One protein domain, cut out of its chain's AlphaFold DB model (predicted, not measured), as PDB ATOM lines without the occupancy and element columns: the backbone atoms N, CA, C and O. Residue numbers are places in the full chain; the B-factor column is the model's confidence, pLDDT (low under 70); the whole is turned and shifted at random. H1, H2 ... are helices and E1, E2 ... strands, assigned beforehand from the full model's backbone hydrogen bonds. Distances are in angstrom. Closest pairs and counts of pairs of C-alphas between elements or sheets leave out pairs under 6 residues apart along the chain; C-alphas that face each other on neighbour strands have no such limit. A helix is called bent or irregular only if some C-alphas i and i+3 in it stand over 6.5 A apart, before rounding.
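This is residues 6 to 164 of the 210 residues of an uncharacterized protein of Rhizopus delemar (strain RA 99-880 / ATCC MYA-4621 / FGSC 9543 / NRRL 43880) (UniProt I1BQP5). A twisted sheet of five strands, curled like part of a barrel, has H1 over one face and H3 and H4 on the other. The hairpin E2 and E3 reaches out at one end of the longest axis, and H2 lies off the sheet at the other end, where residues 111 to 117 stick out. The printed part has 159 residues with four named helices and five named strands, in the order E1 E2 E3 H1 E4 E5 H2 H3 H4. The sheet runs E2 E3 E1 E4 E5 and is mixed, and the class is mixed, helices and strands. The whole is compact, with a radius of gyration of the C-alphas of 16.2 A and spans of 53 by 42 by 30 A.

E1, residues 6 to 12, begins at C-alpha 6 (-44.613, -27.241, -45.097) and is 19.9 A long. E2, residues 36 to 44, is 25.8 A long and E3, residues 49 to 57, is 25.5 A. H1, residues 63 to 76, is 20.4 A long and irregular, C-alphas 64 and 67 being 7.5 A apart. E4 is residues 84 to 90, E5 residues 100 to 105 and H2 residues 116 to 124. H3, residues 129 to 143, begins at C-alpha 129 (-24.747, -21.905, -14.063), is 21.0 A long and only just irregular, C-alphas 137 and 140 being 6.9 A apart. H4, residues 149 to 155, ends at C-alpha 155 (-36.157, -35.058, -40.826).

The sheet is twisted, with E2 and E5 as edge strands. E2 and E3 form a hairpin, antiparallel, with N 41 and O 52 at 2.8 A. E3 and E1 are parallel, with N 8 and O 53 at 2.8 A. E1 and E4 are parallel, with N 85 and O 9 at 2.8 A, and so are E4 and E5, with N 102 and O 86 at 2.8 A. E3, H1 and E4 form a split strand-helix-strand unit, two strands running the same way with E1 between them, and its crossover is right-handed. H1 lies over E1 at a height over the sheet of 9.6 A and runs along the strands, at 15 degrees to E1 on the local plane; the closest C-alphas of the two, those of Leu 9 and Val 74, are 7.4 A apart. H3, on the opposite face, is nearest to E5, the closest C-alphas being those of Ile 104 and Val 139, 7.7 A apart. H4 is on the same face as H3; its closest C-alphas to E2 are those of Val 43 and Glu 150, 6.2 A. H3 and H4 touch only at the corner, with residues 141 to 143 of H3 alone, at a steep tilt of 50 degrees, the closest C-alphas being those of Trp 143 and Leu 149, 4.3 A. H2 is not on the sheet, and is only just apart from E4, at 8.2 A. H2 and H4 have every O i to N i+4 pair within hydrogen-bond range; H1 has 7 of 10 and H3 7 of 11.

The C-alphas farthest apart, those of Lys 47 and Asp 113, are 53.7 A apart. The printed part has no cut. The link E1 to E2, 23 residues, is long. The mean pLDDT of the printed part is 76.9; residue 31, residue 33 and residues 45 to 47, 61 to 68, 91 to 97 and 157 to 164 are under 70.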
ATOM      1  N   ALA A   6     -44.089 -26.585 -46.294       87.19
ATOM      2  CA  ALA A   6     -44.613 -27.241 -45.097       87.19
ATOM      3  C   ALA A   6     -44.700 -26.255 -43.926       87.19
ATOM      4  O   ALA A   6     -43.756 -25.524 -43.648       87.19
ATOM      5  N   LYS A   7     -45.822 -26.248 -43.201       90.75
ATOM      6  CA  LYS A   7     -45.976 -25.437 -41.985       90.75
ATOM      7  C   LYS A   7     -45.669 -26.269 -40.739       90.75
ATOM      8  O   LYS A   7     -46.154 -27.396 -40.631       90.75
ATOM      9  N   LEU A   8     -44.891 -25.720 -39.810       90.75
ATOM     10  CA  LEU A   8     -44.455 -26.343 -38.560       90.75
ATOM     11  C   LEU A   8     -44.765 -25.426 -37.371       90.75
ATOM     12  O   LEU A   8     -44.573 -24.215 -37.459       90.75
ATOM     13  N   LEU A   9     -45.179 -26.009 -36.243       89.62
ATOM     14  CA  LEU A   9     -45.407 -25.284 -34.989       89.62
ATOM     15  C   LEU A   9     -44.524 -25.856 -33.884       89.62
ATOM     16  O   LEU A   9     -44.605 -27.038 -33.559       89.62
ATOM     17  N   PHE A  10     -43.659 -25.016 -33.327       90.81
ATOM     18  CA  PHE A  10     -42.696 -25.348 -32.287       90.81
ATOM     19  C   PHE A  10     -43.108 -24.625 -31.007       90.81
ATOM     20  O   PHE A  10     -43.068 -23.401 -30.936       90.81
ATOM     21  N   VAL A  11     -43.513 -25.372 -29.987       88.19
ATOM     22  CA  VAL A  11     -44.040 -24.812 -28.741       88.19
ATOM     23  C   VAL A  11     -43.070 -25.069 -27.601       88.19
ATOM     24  O   VAL A  11     -42.787 -26.221 -27.284       88.19
ATOM     25  N   GLY A  12     -42.600 -24.011 -26.953       89.69
ATOM     26  CA  GLY A  12     -41.888 -24.096 -25.684       89.69
ATOM     27  C   GLY A  12     -42.864 -24.026 -24.519       89.69
ATOM     28  O   GLY A  12     -43.449 -22.969 -24.294       89.69
ATOM     29  N   LEU A  13     -43.051 -25.124 -23.783       86.81
ATOM     30  CA  LEU A  13     -43.868 -25.116 -22.569       86.81
ATOM     31  C   LEU A  13     -43.082 -24.576 -21.373       86.81
ATOM     32  O   LEU A  13     -41.860 -24.719 -21.279       86.81
ATOM     33  N   GLY A  14     -43.819 -23.920 -20.485       85.69
ATOM     34  CA  GLY A  14     -43.318 -23.240 -19.304       85.69
ATOM     35  C   GLY A  14     -44.426 -22.395 -18.670       85.69
ATOM     36  O   GLY A  14     -45.578 -22.411 -19.104       85.69
ATOM     37  N   ASN A  15     -44.086 -21.697 -17.597       84.75
ATOM     38  CA  ASN A  15     -44.941 -20.764 -16.890       84.75
ATOM     39  C   ASN A  15     -44.282 -19.380 -16.892       84.75
ATOM     40  O   ASN A  15     -43.266 -19.164 -16.226       84.75
ATOM     41  N   ALA A  16     -44.877 -18.427 -17.612       80.50
ATOM     42  CA  ALA A  16     -44.358 -17.065 -17.738       80.50
ATOM     43  C   ALA A  16     -44.171 -16.346 -16.387       80.50
ATOM     44  O   ALA A  16     -43.305 -15.481 -16.278       80.50
ATOM     45  N   THR A  17     -44.925 -16.718 -15.343       83.69
ATOM     46  CA  THR A  17     -44.801 -16.111 -14.006       83.69
ATOM     47  C   THR A  17     -43.636 -16.671 -13.186       83.69
ATOM     48  O   THR A  17     -43.303 -16.104 -12.151       83.69
ATOM     49  N   LEU A  18     -43.017 -17.776 -13.619       83.44
ATOM     50  CA  LEU A  18     -41.924 -18.461 -12.917       83.44
ATOM     51  C   LEU A  18     -40.690 -18.606 -13.826       83.44
ATOM     52  O   LEU A  18     -40.295 -19.728 -14.160       83.44
ATOM     53  N   PRO A  19     -40.078 -17.490 -14.266       84.62
ATOM     54  CA  PRO A  19     -38.960 -17.520 -15.198       84.62
ATOM     55  C   PRO A  19     -37.739 -18.240 -14.610       84.62
ATOM     56  O   PRO A  19     -37.491 -18.213 -13.404       84.62
ATOM     57  N   ASN A  20     -36.935 -18.832 -15.496       85.50
ATOM     58  CA  ASN A  20     -35.664 -19.493 -15.171       85.50
ATOM     59  C   ASN A  20     -35.773 -20.705 -14.227       85.50
ATOM     60  O   ASN A  20     -34.776 -21.106 -13.626       85.50
ATOM     61  N   THR A  21     -36.963 -21.289 -14.096       89.69
ATOM     62  CA  THR A  21     -37.178 -22.560 -13.395       89.69
ATOM     63  C   THR A  21     -36.931 -23.748 -14.327       89.69
ATOM     64  O   THR A  21     -37.017 -23.611 -15.550       89.69
ATOM     65  N   ARG A  22     -36.644 -24.935 -13.780       88.50
ATOM     66  CA  ARG A  22     -36.441 -26.156 -14.582       88.50
ATOM     67  C   ARG A  22     -37.662 -26.497 -15.432       88.50
ATOM     68  O   ARG A  22     -37.515 -26.910 -16.578       88.50
ATOM     69  N   HIS A  23     -38.849 -26.226 -14.908       86.31
ATOM     70  CA  HIS A  23     -40.126 -26.392 -15.595       86.31
ATOM     71  C   HIS A  23     -40.291 -25.466 -16.818       86.31
ATOM     72  O   HIS A  23     -41.102 -25.722 -17.701       86.31
ATOM     73  N   ASN A  24     -39.495 -24.396 -16.909       88.81
ATOM     74  CA  ASN A  24     -39.514 -23.455 -18.027       88.81
ATOM     75  C   ASN A  24     -38.510 -23.784 -19.132       88.81
ATOM     76  O   ASN A  24     -38.381 -22.999 -20.071       88.81
ATOM     77  N   VAL A  25     -37.811 -24.921 -19.071       85.94
ATOM     78  CA  VAL A  25     -36.733 -25.245 -20.020       85.94
ATOM     79  C   VAL A  25     -37.176 -25.194 -21.494       85.94
ATOM     80  O   VAL A  25     -36.386 -24.822 -22.360       85.94
ATOM     81  N   GLY A  26     -38.453 -25.475 -21.787       85.75
ATOM     82  CA  GLY A  26     -39.032 -25.324 -23.126       85.75
ATOM     83  C   GLY A  26     -39.130 -23.867 -23.602       85.75
ATOM     84  O   GLY A  26     -38.966 -23.596 -24.790       85.75
ATOM     85  N   MET A  27     -39.345 -22.912 -22.691       86.38
ATOM     86  CA  MET A  27     -39.408 -21.466 -22.964       86.38
ATOM     87  C   MET A  27     -38.041 -20.762 -22.909       86.38
ATOM     88  O   MET A  27     -37.926 -19.625 -23.375       86.38
ATOM     89  N   MET A  28     -37.014 -21.406 -22.352       85.56
ATOM     90  CA  MET A  28     -35.730 -20.778 -22.013       85.56
ATOM     91  C   MET A  28     -34.728 -20.648 -23.173       85.56
ATOM     92  O   MET A  28     -33.640 -20.116 -22.959       85.56
ATOM     93  N   ASN A  29     -35.050 -21.059 -24.409       80.12
ATOM     94  CA  ASN A  29     -34.174 -20.708 -25.534       80.12
ATOM     95  C   ASN A  29     -34.241 -19.190 -25.796       80.12
ATOM     96  O   ASN A  29     -35.235 -18.671 -26.316       80.12
ATOM     97  N   HIS A  30     -33.148 -18.503 -25.462       70.31
ATOM     98  CA  HIS A  30     -32.965 -17.058 -25.610       70.31
ATOM     99  C   HIS A  30     -32.927 -16.574 -27.068       70.31
ATOM    100  O   HIS A  30     -33.137 -15.391 -27.324       70.31
ATOM    101  N   ASN A  31     -32.720 -17.468 -28.041       68.25
ATOM    102  CA  ASN A  31     -32.821 -17.118 -29.462       68.25
ATOM    103  C   ASN A  31     -34.269 -16.799 -29.872       68.25
ATOM    104  O   ASN A  31     -34.493 -16.116 -30.868       68.25
ATOM    105  N   TRP A  32     -35.260 -17.266 -29.105       74.31
ATOM    106  CA  TRP A  32     -36.670 -16.928 -29.294       74.31
ATOM    107  C   TRP A  32     -37.021 -15.737 -28.403       74.31
ATOM    108  O   TRP A  32     -37.481 -15.901 -27.273       74.31
ATOM    109  N   LYS A  33     -36.740 -14.529 -28.894       65.50
ATOM    110  CA  LYS A  33     -36.888 -13.296 -28.109       65.50
ATOM    111  C   LYS A  33     -38.341 -12.952 -27.766       65.50
ATOM    112  O   LYS A  33     -38.579 -12.318 -26.745       65.50
ATOM    113  N   SER A  34     -39.301 -13.367 -28.594       74.38
ATOM    114  CA  SER A  34     -40.729 -13.093 -28.407       74.38
ATOM    115  C   SER A  34     -41.521 -14.349 -28.041       74.38
ATOM    116  O   SER A  34     -41.087 -15.479 -28.275       74.38
ATOM    117  N   ASP A  35     -42.721 -14.149 -27.491       75.38
ATOM    118  CA  ASP A  35     -43.644 -15.251 -27.184       75.38
ATOM    119  C   ASP A  35     -44.190 -15.928 -28.437       75.38
ATOM    120  O   ASP A  35     -44.678 -17.054 -28.398       75.38
ATOM    121  N   THR A  36     -44.138 -15.243 -29.573       75.69
ATOM    122  CA  THR A  36     -44.453 -15.826 -30.871       75.69
ATOM    123  C   THR A  36     -43.514 -15.255 -31.917       75.69
ATOM    124  O   THR A  36     -43.359 -14.036 -32.017       75.69
ATOM    125  N   THR A  37     -42.876 -16.125 -32.695       78.81
ATOM    126  CA  THR A  37     -41.960 -15.741 -33.778       78.81
ATOM    127  C   THR A  37     -42.256 -16.591 -35.006       78.81
ATOM    128  O   THR A  37     -42.438 -17.798 -34.886       78.81
ATOM    129  N   HIS A  38     -42.266 -15.983 -36.188       82.25
ATOM    130  CA  HIS A  38     -42.432 -16.684 -37.460       82.25
ATOM    131  C   HIS A  38     -41.124 -16.630 -38.243       82.25
ATOM    132  O   HIS A  38     -40.452 -15.598 -38.262       82.25
ATOM    133  N   THR A  39     -40.736 -17.731 -38.879       80.06
ATOM    134  CA  THR A  39     -39.528 -17.765 -39.700       80.06
ATOM    135  C   THR A  39     -39.628 -18.780 -40.832       80.06
ATOM    136  O   THR A  39     -40.218 -19.846 -40.675       80.06
ATOM    137  N   THR A  40     -38.995 -18.471 -41.963       80.44
ATOM    138  CA  THR A  40     -38.893 -19.379 -43.113       80.44
ATOM    139  C   THR A  40     -37.553 -20.103 -43.090       80.44
ATOM    140  O   THR A  40     -36.496 -19.463 -43.109       80.44
ATOM    141  N   VAL A  41     -37.566 -21.432 -43.072       75.06
ATOM    142  CA  VAL A  41     -36.368 -22.277 -43.132       75.06
ATOM    143  C   VAL A  41     -36.301 -22.946 -44.500       75.06
ATOM    144  O   VAL A  41     -37.200 -23.696 -44.872       75.06
ATOM    145  N   LEU A  42     -35.223 -22.684 -45.236       74.31
ATOM    146  CA  LEU A  42     -34.954 -23.310 -46.527       74.31
ATOM    147  C   LEU A  42     -33.949 -24.441 -46.335       74.31
ATOM    148  O   LEU A  42     -32.861 -24.230 -45.799       74.31
ATOM    149  N   VAL A  43     -34.311 -25.641 -46.777       71.94
ATOM    150  CA  VAL A  43     -33.438 -26.813 -46.727       71.94
ATOM    151  C   VAL A  43     -33.094 -27.223 -48.147       71.94
ATOM    152  O   VAL A  43     -33.954 -27.644 -48.920       71.94
ATOM    153  N   HIS A  44     -31.813 -27.099 -48.477       71.69
ATOM    154  CA  HIS A  44     -31.278 -27.460 -49.780       71.69
ATOM    155  C   HIS A  44     -30.771 -28.900 -49.736       71.69
ATOM    156  O   HIS A  44     -29.878 -29.240 -48.959       71.69
ATOM    157  N   SER A  45     -31.335 -29.753 -50.583       64.81
ATOM    158  CA  SER A  45     -30.813 -31.087 -50.865       64.81
ATOM    159  C   SER A  45     -30.280 -31.141 -52.294       64.81
ATOM    160  O   SER A  45     -30.615 -30.298 -53.123       64.81
ATOM    161  N   ASN A  46     -29.504 -32.177 -52.623       57.75
ATOM    162  CA  ASN A  46     -28.987 -32.372 -53.986       57.75
ATOM    163  C   ASN A  46     -30.090 -32.502 -55.056       57.75
ATOM    164  O   ASN A  46     -29.782 -32.452 -56.242       57.75
ATOM    165  N   LYS A  47     -31.344 -32.745 -54.656       64.94
ATOM    166  CA  LYS A  47     -32.467 -33.045 -55.557       64.94
ATOM    167  C   LYS A  47     -33.543 -31.962 -55.571       64.94
ATOM    168  O   LYS A  47     -34.255 -31.837 -56.559       64.94
ATOM    169  N   GLU A  48     -33.680 -31.209 -54.484       74.69
ATOM    170  CA  GLU A  48     -34.758 -30.237 -54.297       74.69
ATOM    171  C   GLU A  48     -34.434 -29.235 -53.184       74.69
ATOM    172  O   GLU A  48     -33.652 -29.525 -52.269       74.69
ATOM    173  N   VAL A  49     -35.097 -28.081 -53.242       74.88
ATOM    174  CA  VAL A  49     -35.163 -27.113 -52.144       74.88
ATOM    175  C   VAL A  49     -36.541 -27.223 -51.506       74.88
ATOM    176  O   VAL A  49     -37.553 -27.095 -52.195       74.88
ATOM    177  N   LYS A  50     -36.574 -27.458 -50.195       76.44
ATOM    178  CA  LYS A  50     -37.806 -27.487 -49.402       76.44
ATOM    179  C   LYS A  50     -37.915 -26.237 -48.552       76.44
ATOM    180  O   LYS A  50     -36.920 -25.792 -47.978       76.44
ATOM    181  N   GLU A  51     -39.129 -25.723 -48.429       84.31
ATOM    182  CA  GLU A  51     -39.424 -24.563 -47.602       84.31
ATOM    183  C   GLU A  51     -40.300 -24.956 -46.412       84.31
ATOM    184  O   GLU A  51     -41.350 -25.582 -46.567       84.31
ATOM    185  N   TYR A  52     -39.875 -24.552 -45.218       84.56
ATOM    186  CA  TYR A  52     -40.614 -24.748 -43.981       84.56
ATOM    187  C   TYR A  52     -40.996 -23.398 -43.378       84.56
ATOM    188  O   TYR A  52     -40.128 -22.602 -43.020       84.56
ATOM    189  N   GLN A  53     -42.293 -23.161 -43.222       88.44
ATOM    190  CA  GLN A  53     -42.835 -22.046 -42.454       88.44
ATOM    191  C   GLN A  53     -42.924 -22.466 -40.990       88.44
ATOM    192  O   GLN A  53     -43.755 -23.299 -40.633       88.44
ATOM    193  N   VAL A  54     -42.039 -21.935 -40.151       88.50
ATOM    194  CA  VAL A  54     -41.914 -22.320 -38.745       88.50
ATOM    195  C   VAL A  54     -42.477 -21.217 -37.860       88.50
ATOM    196  O   VAL A  54     -41.987 -20.087 -37.874       88.50
ATOM    197  N   THR A  55     -43.467 -21.567 -37.046       86.94
ATOM    198  CA  THR A  55     -43.957 -20.722 -35.957       86.94
ATOM    199  C   THR A  55     -43.403 -21.237 -34.636       86.94
ATOM    200  O   THR A  55     -43.595 -22.399 -34.292       86.94
ATOM    201  N   PHE A  56     -42.751 -20.368 -33.875       87.38
ATOM    202  CA  PHE A  56     -42.391 -20.601 -32.481       87.38
ATOM    203  C   PHE A  56     -43.453 -19.994 -31.573       87.38
ATOM    204  O   PHE A  56     -43.879 -18.867 -31.815       87.38
ATOM    205  N   LEU A  57     -43.857 -20.714 -30.528       85.31
ATOM    206  CA  LEU A  57     -44.872 -20.284 -29.568       85.31
ATOM    207  C   LEU A  57     -44.419 -20.570 -28.131       85.31
ATOM    208  O   LEU A  57     -44.075 -21.700 -27.789       85.31
ATOM    209  N   LYS A  58     -44.489 -19.560 -27.268       86.12
ATOM    210  CA  LYS A  58     -44.377 -19.662 -25.812       86.12
ATOM    211  C   LYS A  58     -45.731 -19.270 -25.209       86.12
ATOM    212  O   LYS A  58     -46.060 -18.083 -25.172       86.12
ATOM    213  N   PRO A  59     -46.569 -20.231 -24.790       80.81
ATOM    214  CA  PRO A  59     -47.872 -19.912 -24.224       80.81
ATOM    215  C   PRO A  59     -47.726 -19.054 -22.959       80.81
ATOM    216  O   PRO A  59     -47.020 -19.427 -22.030       80.81
ATOM    217  N   ARG A  60     -48.439 -17.923 -22.893       70.06
ATOM    218  CA  ARG A  60     -48.494 -17.086 -21.675       70.06
ATOM    219  C   ARG A  60     -49.402 -17.657 -20.582       70.06
ATOM    220  O   ARG A  60     -49.344 -17.204 -19.444       70.06
ATOM    221  N   LYS A  61     -50.271 -18.615 -20.925       62.62
ATOM    222  CA  LYS A  61     -51.176 -19.266 -19.968       62.62
ATOM    223  C   LYS A  61     -50.412 -20.251 -19.082       62.62
ATOM    224  O   LYS A  61     -49.446 -20.857 -19.540       62.62
ATOM    225  N   PHE A  62     -50.902 -20.455 -17.855       59.38
ATOM    226  CA  PHE A  62     -50.362 -21.451 -16.928       59.38
ATOM    227  C   PHE A  62     -50.238 -22.833 -17.575       59.38
ATOM    228  O   PHE A  62     -51.043 -23.213 -18.426       59.38
ATOM    229  N   MET A  63     -49.244 -23.598 -17.131       57.75
ATOM    230  CA  MET A  63     -48.849 -24.843 -17.789       57.75
ATOM    231  C   MET A  63     -49.952 -25.902 -17.824       57.75
ATOM    232  O   MET A  63     -50.118 -26.612 -18.814       57.75
ATOM    233  N   ASN A  64     -50.762 -25.953 -16.766       61.25
ATOM    234  CA  ASN A  64     -51.912 -26.847 -16.644       61.25
ATOM    235  C   ASN A  64     -53.051 -26.533 -17.634       61.25
ATOM    236  O   ASN A  64     -53.935 -27.366 -17.816       61.25
ATOM    237  N   ILE A  65     -53.032 -25.365 -18.284       60.62
ATOM    238  CA  ILE A  65     -54.042 -24.924 -19.260       60.62
ATOM    239  C   ILE A  65     -53.430 -24.492 -20.603       60.62
ATOM    240  O   ILE A  65     -54.144 -24.015 -21.488       60.62
ATOM    241  N   SER A  66     -52.124 -24.683 -20.815       61.31
ATOM    242  CA  SER A  66     -51.469 -24.345 -22.086       61.31
ATOM    243  C   SER A  66     -52.002 -25.175 -23.260       61.31
ATOM    244  O   SER A  66     -51.932 -24.721 -24.400       61.31
ATOM    245  N   GLY A  67     -52.602 -26.343 -22.993       67.06
ATOM    246  CA  GLY A  67     -53.194 -27.217 -24.011       67.06
ATOM    247  C   GLY A  67     -54.238 -26.521 -24.888       67.06
ATOM    248  O   GLY A  67     -54.210 -26.692 -26.104       67.06
ATOM    249  N   SER A  68     -55.085 -25.654 -24.317       68.50
ATOM    250  CA  SER A  68     -56.077 -24.904 -25.104       68.50
ATOM    251  C   SER A  68     -55.417 -23.884 -26.040       68.50
ATOM    252  O   SER A  68     -55.890 -23.654 -27.143       68.50
ATOM    253  N   CYS A  69     -54.314 -23.264 -25.600       73.44
ATOM    254  CA  CYS A  69     -53.568 -22.291 -26.400       73.44
ATOM    255  C   CYS A  69     -52.870 -22.970 -27.583       73.44
ATOM    256  O   CYS A  69     -52.908 -22.457 -28.697       73.44
ATOM    257  N   VAL A  70     -52.289 -24.149 -27.350       77.69
ATOM    258  CA  VAL A  70     -51.668 -24.951 -28.409       77.69
ATOM    259  C   VAL A  70     -52.713 -25.443 -29.408       77.69
ATOM    260  O   VAL A  70     -52.499 -25.307 -30.606       77.69
ATOM    261  N   ALA A  71     -53.853 -25.960 -28.937       71.94
ATOM    262  CA  ALA A  71     -54.934 -26.424 -29.808       71.94
ATOM    263  C   ALA A  71     -55.477 -25.298 -30.703       71.94
ATOM    264  O   ALA A  71     -55.639 -25.496 -31.906       71.94
ATOM    265  N   GLN A  72     -55.674 -24.104 -30.136       74.69
ATOM    266  CA  GLN A  72     -56.093 -22.927 -30.896       74.69
ATOM    267  C   GLN A  72     -55.057 -22.544 -31.962       74.69
ATOM    268  O   GLN A  72     -55.408 -22.357 -33.121       74.69
ATOM    269  N   ALA A  73     -53.768 -22.508 -31.609       79.00
ATOM    270  CA  ALA A  73     -52.705 -22.187 -32.562       79.00
ATOM    271  C   ALA A  73     -52.606 -23.213 -33.705       79.00
ATOM    272  O   ALA A  73     -52.418 -22.832 -34.859       79.00
ATOM    273  N   VAL A  74     -52.756 -24.508 -33.407       80.44
ATOM    274  CA  VAL A  74     -52.803 -25.583 -34.414       80.44
ATOM    275  C   VAL A  74     -53.949 -25.356 -35.400       80.44
ATOM    276  O   VAL A  74     -53.737 -25.443 -36.611       80.44
ATOM    277  N   HIS A  75     -55.137 -25.037 -34.884       82.19
ATOM    278  CA  HIS A  75     -56.318 -24.739 -35.686       82.19
ATOM    279  C   HIS A  75     -56.107 -23.494 -36.566       82.19
ATOM    280  O   HIS A  75     -56.203 -23.580 -37.791       82.19
ATOM    281  N   ASP A  76     -55.736 -22.365 -35.961       80.12
ATOM    282  CA  ASP A  76     -55.654 -21.063 -36.638       80.12
ATOM    283  C   ASP A  76     -54.562 -21.018 -37.707       80.12
ATOM    284  O   ASP A  76     -54.733 -20.411 -38.763       80.12
ATOM    285  N   LEU A  77     -53.441 -21.697 -37.461       82.06
ATOM    286  CA  LEU A  77     -52.329 -21.779 -38.407       82.06
ATOM    287  C   LEU A  77     -52.504 -22.917 -39.430       82.06
ATOM    288  O   LEU A  77     -51.707 -23.025 -40.373       82.06
ATOM    289  N   SER A  78     -53.549 -23.739 -39.270       88.88
ATOM    290  CA  SER A  78     -53.826 -24.934 -40.076       88.88
ATOM    291  C   SER A  78     -52.632 -25.894 -40.108       88.88
ATOM    292  O   SER A  78     -52.160 -26.304 -41.172       88.88
ATOM    293  N   ILE A  79     -52.098 -26.205 -38.926       86.19
ATOM    294  CA  ILE A  79     -50.928 -27.070 -38.752       86.19
ATOM    295  C   ILE A  79     -51.403 -28.516 -38.584       86.19
ATOM    296  O   ILE A  79     -52.182 -28.796 -37.678       86.19
ATOM    297  N   PRO A  80     -50.925 -29.475 -39.394       88.00
ATOM    298  CA  PRO A  80     -51.160 -30.887 -39.116       88.00
ATOM    299  C   PRO A  80     -50.540 -31.289 -37.772       88.00
ATOM    300  O   PRO A  80     -49.420 -30.885 -37.466       88.00
ATOM    301  N   MET A  81     -51.197 -32.155 -36.997       83.38
ATOM    302  CA  MET A  81     -50.656 -32.615 -35.701       83.38
ATOM    303  C   MET A  81     -49.263 -33.263 -35.820       83.38
ATOM    304  O   MET A  81     -48.414 -33.086 -34.948       83.38
ATOM    305  N   SER A  82     -48.962 -33.908 -36.955       86.12
ATOM    306  CA  SER A  82     -47.634 -34.462 -37.276       86.12
ATOM    307  C   SER A  82     -46.510 -33.416 -37.376       86.12
ATOM    308  O   SER A  82     -45.323 -33.768 -37.364       86.12
ATOM    309  N   ASN A  83     -46.882 -32.141 -37.496       89.88
ATOM    310  CA  ASN A  83     -46.003 -30.987 -37.660       89.88
ATOM    311  C   ASN A  83     -45.923 -30.122 -36.389       89.88
ATOM    312  O   ASN A  83     -45.258 -29.083 -36.395       89.88
ATOM    313  N   LEU A  84     -46.570 -30.561 -35.306       87.62
ATOM    314  CA  LEU A  84     -46.466 -29.968 -33.980       87.62
ATOM    315  C   LEU A  84     -45.292 -30.584 -33.205       87.62
ATOM    316  O   LEU A  84     -45.205 -31.806 -33.048       87.62
ATOM    317  N   TYR A  85     -44.423 -29.719 -32.682       88.75
ATOM    318  CA  TYR A  85     -43.305 -30.059 -31.808       88.75
ATOM    319  C   TYR A  85     -43.473 -29.357 -30.464       88.75
ATOM    320  O   TYR A  85     -43.544 -28.132 -30.410       88.75
ATOM    321  N   ILE A  86     -43.502 -30.127 -29.378       86.00
ATOM    322  CA  ILE A  86     -43.591 -29.596 -28.014       86.00
ATOM    323  C   ILE A  86     -42.258 -29.800 -27.293       86.00
ATOM    324  O   ILE A  86     -41.846 -30.940 -27.079       86.00
ATOM    325  N   PHE A  87     -41.612 -28.708 -26.896       86.56
ATOM    326  CA  PHE A  87     -40.407 -28.674 -26.071       86.56
ATOM    327  C   PHE A  87     -40.819 -28.486 -24.612       86.56
ATOM    328  O   PHE A  87     -41.465 -27.491 -24.279       86.56
ATOM    329  N   HIS A  88     -40.479 -29.439 -23.748       83.50
ATOM    330  CA  HIS A  88     -40.859 -29.394 -22.336       83.50
ATOM    331  C   HIS A  88     -39.850 -30.131 -21.448       83.50
ATOM    332  O   HIS A  88     -39.053 -30.943 -21.936       83.50
ATOM    333  N   ASP A  89     -39.887 -29.844 -20.147       80.56
ATOM    334  CA  ASP A  89     -39.104 -30.569 -19.156       80.56
ATOM    335  C   ASP A  89     -39.600 -32.002 -19.006       80.56
ATOM    336  O   ASP A  89     -40.783 -32.313 -19.165       80.56
ATOM    337  N   ASP A  90     -38.675 -32.898 -18.706       78.94
ATOM    338  CA  ASP A  90     -38.994 -34.302 -18.561       78.94
ATOM    339  C   ASP A  90     -38.295 -34.933 -17.358       78.94
ATOM    340  O   ASP A  90     -37.068 -34.925 -17.251       78.94
ATOM    341  N   MET A  91     -39.110 -35.548 -16.499       61.16
ATOM    342  CA  MET A  91     -38.685 -36.406 -15.386       61.16
ATOM    343  C   MET A  91     -39.189 -37.857 -15.517       61.16
ATOM    344  O   MET A  91     -39.068 -38.641 -14.585       61.16
ATOM    345  N   GLN A  92     -39.670 -38.224 -16.708       56.41
ATOM    346  CA  GLN A  92     -40.216 -39.514 -17.144       56.41
ATOM    347  C   GLN A  92     -41.593 -39.929 -16.603       56.41
ATOM    348  O   GLN A  92     -41.718 -40.420 -15.489       56.41
ATOM    349  N   ARG A  93     -42.590 -39.882 -17.505       49.03
ATOM    350  CA  ARG A  93     -43.757 -40.786 -17.641       49.03
ATOM    351  C   ARG A  93     -44.158 -40.854 -19.129       49.03
ATOM    352  O   ARG A  93     -43.980 -39.874 -19.849       49.03
ATOM    353  N   GLU A  94     -44.652 -41.997 -19.609       52.31
ATOM    354  CA  GLU A  94     -45.106 -42.169 -21.003       52.31
ATOM    355  C   GLU A  94     -46.483 -41.526 -21.236       52.31
ATOM    356  O   GLU A  94     -47.405 -41.791 -20.470       52.31
ATOM    357  N   LEU A  95     -46.644 -40.706 -22.291       51.56
ATOM    358  CA  LEU A  95     -47.929 -40.097 -22.679       51.56
ATOM    359  C   LEU A  95     -48.016 -39.773 -24.190       51.56
ATOM    360  O   LEU A  95     -47.147 -39.070 -24.701       51.56
ATOM    361  N   GLY A  96     -49.134 -40.176 -24.825       54.72
ATOM    362  CA  GLY A  96     -49.741 -39.646 -26.074       54.72
ATOM    363  C   GLY A  96     -48.974 -39.824 -27.401       54.72
ATOM    364  O   GLY A  96     -47.791 -39.519 -27.472       54.72
ATOM    365  N   LYS A  97     -49.652 -40.267 -28.479       59.06
ATOM    366  CA  LYS A  97     -49.023 -40.663 -29.766       59.06
ATOM    367  C   LYS A  97     -49.128 -39.643 -30.918       59.06
ATOM    368  O   LYS A  97     -48.456 -39.832 -31.928       59.06
ATOM    369  N   ASP A  98     -49.919 -38.577 -30.785       70.75
ATOM    370  CA  ASP A  98     -50.392 -37.815 -31.961       70.75
ATOM    371  C   ASP A  98     -49.499 -36.642 -32.405       70.75
ATOM    372  O   ASP A  98     -49.690 -36.095 -33.490       70.75
ATOM    373  N   PHE A  99     -48.515 -36.239 -31.596       70.62
ATOM    374  CA  PHE A  99     -47.586 -35.147 -31.916       70.62
ATOM    375  C   PHE A  99     -46.176 -35.428 -31.398       70.62
ATOM    376  O   PHE A  99     -45.963 -36.264 -30.515       70.62
ATOM    377  N   LYS A 100     -45.188 -34.707 -31.935       78.31
ATOM    378  CA  LYS A 100     -43.779 -34.910 -31.586       78.31
ATOM    379  C   LYS A 100     -43.440 -34.149 -30.308       78.31
ATOM    380  O   LYS A 100     -43.726 -32.960 -30.173       78.31
ATOM    381  N   ARG A 101     -42.783 -34.830 -29.370       73.88
ATOM    382  CA  ARG A 101     -42.281 -34.230 -28.127       73.88
ATOM    383  C   ARG A 101     -40.764 -34.217 -28.131       73.88
ATOM    384  O   ARG A 101     -40.130 -35.254 -28.313       73.88
ATOM    385  N   VAL A 102     -40.194 -33.046 -27.889       75.50
ATOM    386  CA  VAL A 102     -38.773 -32.870 -27.616       75.50
ATOM    387  C   VAL A 102     -38.622 -32.744 -26.106       75.50
ATOM    388  O   VAL A 102     -38.906 -31.708 -25.509       75.50
ATOM    389  N   ARG A 103     -38.221 -33.854 -25.492       72.38
ATOM    390  CA  ARG A 103     -38.053 -33.978 -24.043       72.38
ATOM    391  C   ARG A 103     -36.676 -33.461 -23.658       72.38
ATOM    392  O   ARG A 103     -35.671 -33.950 -24.180       72.38
ATOM    393  N   ILE A 104     -36.632 -32.490 -22.755       73.62
ATOM    394  CA  ILE A 104     -35.383 -31.918 -22.259       73.62
ATOM    395  C   ILE A 104     -35.180 -32.421 -20.835       73.62
ATOM    396  O   ILE A 104     -35.962 -32.118 -19.934       73.62
ATOM    397  N   GLY A 105     -34.135 -33.223 -20.639       73.00
ATOM    398  CA  GLY A 105     -33.793 -33.734 -19.319       73.00
ATOM    399  C   GLY A 105     -33.325 -32.600 -18.410       73.00
ATOM    400  O   GLY A 105     -32.374 -31.899 -18.743       73.00
ATOM    401  N   ILE A 106     -33.971 -32.453 -17.255       78.75
ATOM    402  CA  ILE A 106     -33.668 -31.402 -16.268       78.75
ATOM    403  C   ILE A 106     -32.908 -31.923 -15.038       78.75
ATOM    404  O   ILE A 106     -32.752 -31.205 -14.052       78.75
ATOM    405  N   GLY A 107     -32.462 -33.182 -15.085       79.62
ATOM    406  CA  GLY A 107     -31.875 -33.887 -13.946       79.62
ATOM    407  C   GLY A 107     -32.923 -34.554 -13.052       79.62
ATOM    408  O   GLY A 107     -34.073 -34.745 -13.448       79.62
ATOM    409  N   ARG A 108     -32.500 -34.957 -11.853       79.88
ATOM    410  CA  ARG A 108     -33.353 -35.555 -10.816       79.88
ATOM    411  C   ARG A 108     -33.070 -34.882  -9.469       79.88
ATOM    412  O   ARG A 108     -31.944 -34.412  -9.285       79.88
ATOM    413  N   PRO A 109     -34.036 -34.870  -8.531       83.62
ATOM    414  CA  PRO A 109     -33.784 -34.414  -7.170       83.62
ATOM    415  C   PRO A 109     -32.588 -35.155  -6.541       83.62
ATOM    416  O   PRO A 109     -32.438 -36.359  -6.782       83.62
ATOM    417  N   PRO A 110     -31.747 -34.464  -5.745       74.62
ATOM    418  CA  PRO A 110     -30.509 -35.025  -5.192       74.62
ATOM    419  C   PRO A 110     -30.755 -36.146  -4.175       74.62
ATOM    420  O   PRO A 110     -29.911 -37.020  -4.007       74.62
ATOM    421  N   PHE A 111     -31.916 -36.136  -3.522       77.25
ATOM    422  CA  PHE A 111     -32.362 -37.206  -2.637       77.25
ATOM    423  C   PHE A 111     -33.098 -38.270  -3.444       77.25
ATOM    424  O   PHE A 111     -33.718 -37.952  -4.459       77.25
ATOM    425  N   ASP A 112     -33.067 -39.527  -2.997       75.31
ATOM    426  CA  ASP A 112     -33.834 -40.588  -3.662       75.31
ATOM    427  C   ASP A 112     -35.340 -40.531  -3.361       75.31
ATOM    428  O   ASP A 112     -36.121 -41.306  -3.903       75.31
ATOM    429  N   ASP A 113     -35.765 -39.554  -2.558       75.88
ATOM    430  CA  ASP A 113     -37.175 -39.249  -2.379       75.88
ATOM    431  C   ASP A 113     -37.791 -38.716  -3.689       75.88
ATOM    432  O   ASP A 113     -37.262 -37.821  -4.363       75.88
ATOM    433  N   ARG A 114     -38.919 -39.321  -4.065       78.75
ATOM    434  CA  ARG A 114     -39.734 -39.000  -5.246       78.75
ATOM    435  C   ARG A 114     -41.147 -38.575  -4.855       78.75
ATOM    436  O   ARG A 114     -42.048 -38.615  -5.695       78.75
ATOM    437  N   SER A 115     -41.348 -38.194  -3.595       84.44
ATOM    438  CA  SER A 115     -42.580 -37.587  -3.110       84.44
ATOM    439  C   SER A 115     -42.970 -36.382  -3.968       84.44
ATOM    440  O   SER A 115     -42.128 -35.693  -4.555       84.44
ATOM    441  N   HIS A 116     -44.279 -36.151  -4.074       82.94
ATOM    442  CA  HIS A 116     -44.834 -35.117  -4.946       82.94
ATOM    443  C   HIS A 116     -44.212 -33.739  -4.676       82.94
ATOM    444  O   HIS A 116     -43.824 -33.050  -5.617       82.94
ATOM    445  N   ASP A 117     -44.036 -33.387  -3.403       85.12
ATOM    446  CA  ASP A 117     -43.554 -32.071  -2.980       85.12
ATOM    447  C   ASP A 117     -42.075 -31.844  -3.314       85.12
ATOM    448  O   ASP A 117     -41.693 -30.751  -3.742       85.12
ATOM    449  N   ILE A 118     -41.240 -32.881  -3.185       85.62
ATOM    450  CA  ILE A 118     -39.822 -32.825  -3.567       85.62
ATOM    451  C   ILE A 118     -39.686 -32.663  -5.077       85.62
ATOM    452  O   ILE A 118     -38.899 -31.846  -5.558       85.62
ATOM    453  N   VAL A 119     -40.480 -33.414  -5.834       83.00
ATOM    454  CA  VAL A 119     -40.493 -33.357  -7.294       83.00
ATOM    455  C   VAL A 119     -40.987 -31.992  -7.782       83.00
ATOM    456  O   VAL A 119     -40.340 -31.383  -8.635       83.00
ATOM    457  N   ALA A 120     -42.078 -31.480  -7.210       85.06
ATOM    458  CA  ALA A 120     -42.612 -30.154  -7.506       85.06
ATOM    459  C   ALA A 120     -41.581 -29.060  -7.187       85.06
ATOM    460  O   ALA A 120     -41.275 -28.217  -8.028       85.06
ATOM    461  N   SER A 121     -40.968 -29.117  -6.007       86.62
ATOM    462  CA  SER A 121     -39.934 -28.163  -5.597       86.62
ATOM    463  C   SER A 121     -38.707 -28.213  -6.511       86.62
ATOM    464  O   SER A 121     -38.127 -27.178  -6.832       86.62
ATOM    465  N   PHE A 122     -38.333 -29.400  -7.000       86.25
ATOM    466  CA  PHE A 122     -37.233 -29.556  -7.944       86.25
ATOM    467  C   PHE A 122     -37.550 -28.933  -9.306       86.25
ATOM    468  O   PHE A 122     -36.747 -28.137  -9.787       86.25
ATOM    469  N   VAL A 123     -38.709 -29.210  -9.916       85.25
ATOM    470  CA  VAL A 123     -39.065 -28.594 -11.214       85.25
ATOM    471  C   VAL A 123     -39.204 -27.076 -11.116       85.25
ATOM    472  O   VAL A 123     -38.857 -26.358 -12.053       85.25
ATOM    473  N   LEU A 124     -39.651 -26.568  -9.968       88.56
ATOM    474  CA  LEU A 124     -39.765 -25.133  -9.708       88.56
ATOM    475  C   LEU A 124     -38.436 -24.483  -9.287       88.56
ATOM    476  O   LEU A 124     -38.350 -23.258  -9.222       88.56
ATOM    477  N   SER A 125     -37.385 -25.267  -9.034       90.31
ATOM    478  CA  SER A 125     -36.048 -24.737  -8.751       90.31
ATOM    479  C   SER A 125     -35.390 -24.159 -10.006       90.31
ATOM    480  O   SER A 125     -35.779 -24.467 -11.134       90.31
ATOM    481  N   LYS A 126     -34.369 -23.318  -9.823       92.06
ATOM    482  CA  LYS A 126     -33.561 -22.785 -10.927       92.06
ATOM    483  C   LYS A 126     -32.462 -23.773 -11.329       92.06
ATOM    484  O   LYS A 126     -31.959 -24.536 -10.500       92.06
ATOM    485  N   PHE A 127     -32.060 -23.723 -12.595       86.81
ATOM    486  CA  PHE A 127     -30.802 -24.333 -13.022       86.81
ATOM    487  C   PHE A 127     -29.617 -23.584 -12.407       86.81
ATOM    488  O   PHE A 127     -29.661 -22.362 -12.241       86.81
ATOM    489  N   ASN A 128     -28.548 -24.309 -12.088       89.31
ATOM    490  CA  ASN A 128     -27.267 -23.689 -11.774       89.31
ATOM    491  C   ASN A 128     -26.536 -23.264 -13.062       89.31
ATOM    492  O   ASN A 128     -26.896 -23.675 -14.166       89.31
ATOM    493  N   GLN A 129     -25.482 -22.458 -12.922       88.44
ATOM    494  CA  GLN A 129     -24.747 -21.905 -14.063       88.44
ATOM    495  C   GLN A 129     -24.172 -22.985 -14.998       88.44
ATOM    496  O   GLN A 129     -24.280 -22.865 -16.215       88.44
ATOM    497  N   GLY A 130     -23.627 -24.074 -14.448       84.44
ATOM    498  CA  GLY A 130     -23.084 -25.172 -15.253       84.44
ATOM    499  C   GLY A 130     -24.159 -25.930 -16.037       84.44
ATOM    500  O   GLY A 130     -23.914 -26.376 -17.156       84.44
ATOM    501  N   GLU A 131     -25.369 -26.052 -15.489       83.56
ATOM    502  CA  GLU A 131     -26.519 -26.628 -16.197       83.56
ATOM    503  C   GLU A 131     -27.012 -25.708 -17.320       83.56
ATOM    504  O   GLU A 131     -27.301 -26.190 -18.415       83.56
ATOM    505  N   ILE A 132     -27.051 -24.390 -17.090       83.62
ATOM    506  CA  ILE A 132     -27.372 -23.404 -18.134       83.62
ATOM    507  C   ILE A 132     -26.379 -23.508 -19.294       83.62
ATOM    508  O   ILE A 132     -26.795 -23.638 -20.444       83.62
ATOM    509  N   GLU A 133     -25.078 -23.556 -19.009       82.50
ATOM    510  CA  GLU A 133     -24.040 -23.710 -20.036       82.50
ATOM    511  C   GLU A 133     -24.196 -25.013 -20.837       82.50
ATOM    512  O   GLU A 133     -23.966 -25.050 -22.051       82.50
ATOM    513  N   GLN A 134     -24.622 -26.103 -20.192       76.31
ATOM    514  CA  GLN A 134     -24.933 -27.356 -20.883       76.31
ATOM    515  C   GLN A 134     -26.156 -27.222 -21.796       76.31
ATOM    516  O   GLN A 134     -26.110 -27.684 -22.937       76.31
ATOM    517  N   LEU A 135     -27.228 -26.574 -21.335       77.88
ATOM    518  CA  LEU A 135     -28.418 -26.322 -22.152       77.88
ATOM    519  C   LEU A 135     -28.078 -25.463 -23.376       77.88
ATOM    520  O   LEU A 135     -28.435 -25.821 -24.500       77.88
ATOM    521  N   GLU A 136     -27.324 -24.383 -23.183       81.69
ATOM    522  CA  GLU A 136     -26.910 -23.474 -24.254       81.69
ATOM    523  C   GLU A 136     -25.970 -24.127 -25.268       81.69
ATOM    524  O   GLU A 136     -26.025 -23.807 -26.455       81.69
ATOM    525  N   SER A 137     -25.125 -25.063 -24.831       74.56
ATOM    526  CA  SER A 137     -24.143 -25.708 -25.708       74.56
ATOM    527  C   SER A 137     -24.634 -26.988 -26.385       74.56
ATOM    528  O   SER A 137     -24.117 -27.335 -27.448       74.56
ATOM    529  N   LEU A 138     -25.597 -27.704 -25.794       72.69
ATOM    530  CA  LEU A 138     -26.021 -29.030 -26.264       72.69
ATOM    531  C   LEU A 138     -27.485 -29.094 -26.692       72.69
ATOM    532  O   LEU A 138     -27.815 -29.897 -27.564       72.69
ATOM    533  N   VAL A 139     -28.357 -28.303 -26.067       77.06
ATOM    534  CA  VAL A 139     -29.809 -28.432 -26.222       77.06
ATOM    535  C   VAL A 139     -30.360 -27.345 -27.138       77.06
ATOM    536  O   VAL A 139     -30.913 -27.663 -28.185       77.06
ATOM    537  N   TYR A 140     -30.165 -26.067 -26.818       80.19
ATOM    538  CA  TYR A 140     -30.703 -24.959 -27.618       80.19
ATOM    539  C   TYR A 140     -30.224 -24.915 -29.078       80.19
ATOM    540  O   TYR A 140     -31.048 -24.592 -29.937       80.19
ATOM    541  N   PRO A 141     -28.981 -25.318 -29.420       79.50
ATOM    542  CA  PRO A 141     -28.534 -25.453 -30.808       79.50
ATOM    543  C   PRO A 141     -29.440 -26.306 -31.699       79.50
ATOM    544  O   PRO A 141     -29.506 -26.092 -32.907       79.50
ATOM    545  N   ILE A 142     -30.155 -27.274 -31.124       73.00
ATOM    546  CA  ILE A 142     -31.014 -28.207 -31.859       73.00
ATOM    547  C   ILE A 142     -32.127 -27.480 -32.618       73.00
ATOM    548  O   ILE A 142     -32.514 -27.921 -33.696       73.00
ATOM    549  N   TRP A 143     -32.655 -26.389 -32.069       75.62
ATOM    550  CA  TRP A 143     -33.771 -25.651 -32.660       75.62
ATOM    551  C   TRP A 143     -33.426 -24.183 -32.943       75.62
ATOM    552  O   TRP A 143     -34.310 -23.331 -33.058       75.62
ATOM    553  N   THR A 144     -32.130 -23.907 -33.109       77.75
ATOM    554  CA  THR A 144     -31.582 -22.630 -33.578       77.75
ATOM    555  C   THR A 144     -31.166 -22.748 -35.051       77.75
ATOM    556  O   THR A 144     -30.660 -23.793 -35.481       77.75
ATOM    557  N   ARG A 145     -31.404 -21.680 -35.829       72.75
ATOM    558  CA  ARG A 145     -30.994 -21.577 -37.245       72.75
ATOM    559  C   ARG A 145     -29.496 -21.801 -37.409       72.75
ATOM    560  O   ARG A 145     -28.725 -21.450 -36.517       72.75
ATOM    561  N   ASP A 146     -29.103 -22.354 -38.551       72.00
ATOM    562  CA  ASP A 146     -27.716 -22.670 -38.909       72.00
ATOM    563  C   ASP A 146     -27.023 -23.657 -37.952       72.00
ATOM    564  O   ASP A 146     -25.797 -23.795 -37.988       72.00
ATOM    565  N   GLN A 147     -27.779 -24.329 -37.076       70.50
ATOM    566  CA  GLN A 147     -27.237 -25.239 -36.066       70.50
ATOM    567  C   GLN A 147     -27.903 -26.613 -36.099       70.50
ATOM    568  O   GLN A 147     -27.224 -27.629 -36.254       70.50
ATOM    569  N   GLY A 148     -29.224 -26.653 -35.948       73.94
ATOM    570  CA  GLY A 148     -29.987 -27.901 -35.922       73.94
ATOM    571  C   GLY A 148     -31.419 -27.777 -36.430       73.94
ATOM    572  O   GLY A 148     -32.019 -28.798 -36.773       73.94
ATOM    573  N   LEU A 149     -31.946 -26.552 -36.530       80.62
ATOM    574  CA  LEU A 149     -33.336 -26.307 -36.900       80.62
ATOM    575  C   LEU A 149     -33.680 -26.908 -38.268       80.62
ATOM    576  O   LEU A 149     -34.728 -27.522 -38.415       80.62
ATOM    577  N   GLU A 150     -32.780 -26.815 -39.244       81.44
ATOM    578  CA  GLU A 150     -32.954 -27.344 -40.599       81.44
ATOM    579  C   GLU A 150     -33.122 -28.869 -40.593       81.44
ATOM    580  O   GLU A 150     -33.984 -29.415 -41.280       81.44
ATOM    581  N   LEU A 151     -32.321 -29.563 -39.776       76.81
ATOM    582  CA  LEU A 151     -32.391 -31.015 -39.623       76.81
ATOM    583  C   LEU A 151     -33.690 -31.436 -38.931       76.81
ATOM    584  O   LEU A 151     -34.304 -32.434 -39.320       76.81
ATOM    585  N   LEU A 152     -34.104 -30.673 -37.919       78.88
ATOM    586  CA  LEU A 152     -35.341 -30.920 -37.193       78.88
ATOM    587  C   LEU A 152     -36.567 -30.681 -38.087       78.88
ATOM    588  O   LEU A 152     -37.481 -31.503 -38.081       78.88
ATOM    589  N   CYS A 153     -36.562 -29.624 -38.902       82.44
ATOM    590  CA  CYS A 153     -37.606 -29.350 -39.887       82.44
ATOM    591  C   CYS A 153     -37.698 -30.457 -40.943       82.44
ATOM    592  O   CYS A 153     -38.779 -30.994 -41.167       82.44
ATOM    593  N   ASP A 154     -36.570 -30.830 -41.560       79.56
ATOM    594  CA  ASP A 154     -36.572 -31.747 -42.704       79.56
ATOM    595  C   ASP A 154     -36.762 -33.213 -42.327       79.56
ATOM    596  O   ASP A 154     -37.425 -33.966 -43.040       79.56
ATOM    597  N   LYS A 155     -36.186 -33.639 -41.200       78.06
ATOM    598  CA  LYS A 155     -36.157 -35.058 -40.826       78.06
ATOM    599  C   LYS A 155     -36.980 -35.378 -39.593       78.06
ATOM    600  O   LYS A 155     -37.142 -36.557 -39.284       78.06
ATOM    601  N   GLY A 156     -37.454 -34.372 -38.854       73.44
ATOM    602  CA  GLY A 156     -38.065 -34.576 -37.537       73.44
ATOM    603  C   GLY A 156     -37.127 -35.274 -36.551       73.44
ATOM    604  O   GLY A 156     -37.590 -35.930 -35.623       73.44
ATOM    605  N   GLN A 157     -35.816 -35.191 -36.786       65.75
ATOM    606  CA  GLN A 157     -34.795 -35.883 -36.011       65.75
ATOM    607  C   GLN A 157     -33.944 -34.874 -35.259       65.75
ATOM    608  O   GLN A 157     -33.496 -33.873 -35.817       65.75
ATOM    609  N   LEU A 158     -33.666 -35.192 -34.000       61.69
ATOM    610  CA  LEU A 158     -32.654 -34.489 -33.226       61.69
ATOM    611  C   LEU A 158     -31.260 -34.894 -33.739       61.69
ATOM    612  O   LEU A 158     -31.055 -36.068 -34.081       61.69
ATOM    613  N   PRO A 159     -30.281 -33.970 -33.780       54.22
ATOM    614  CA  PRO A 159     -28.897 -34.314 -34.069       54.22
ATOM    615  C   PRO A 159     -28.442 -35.440 -33.136       54.22
ATOM    616  O   PRO A 159     -28.490 -35.315 -31.912       54.22
ATOM    617  N   LYS A 160     -27.998 -36.570 -33.698       49.53
ATOM    618  CA  LYS A 160     -27.412 -37.641 -32.887       49.53
ATOM    619  C   LYS A 160     -26.092 -37.126 -32.317       49.53
ATOM    620  O   LYS A 160     -25.093 -37.077 -33.038       49.53
ATOM    621  N   ASN A 161     -26.069 -36.781 -31.029       45.88
ATOM    622  CA  ASN A 161     -24.824 -36.567 -30.298       45.88
ATOM    623  C   ASN A 161     -24.045 -37.889 -30.303       45.88
ATOM    624  O   ASN A 161     -24.315 -38.783 -29.502       45.88
ATOM    625  N   LYS A 162     -23.095 -38.045 -31.236       35.84
ATOM    626  CA  LYS A 162     -22.128 -39.148 -31.215       35.84
ATOM    627  C   LYS A 162     -21.281 -38.989 -29.956       35.84
ATOM    628  O   LYS A 162     -20.305 -38.245 -29.930       35.84
ATOM    629  N   THR A 163     -21.692 -39.650 -28.888       32.19
ATOM    630  CA  THR A 163     -20.973 -39.658 -27.623       32.19
ATOM    631  C   THR A 163     -19.660 -40.429 -27.793       32.19
ATOM    632  O   THR A 163     -19.635 -41.507 -28.380       32.19
ATOM    633  N   LYS A 164     -18.583 -39.868 -27.224       31.86
ATOM    634  CA  LYS A 164     -17.262 -40.481 -26.962       31.86
ATOM    635  C   LYS A 164     -16.290 -40.640 -28.151       31.86
ATOM    636  O   LYS A 164     -15.940 -41.750 -28.527       31.86
TER     637      LYS A 164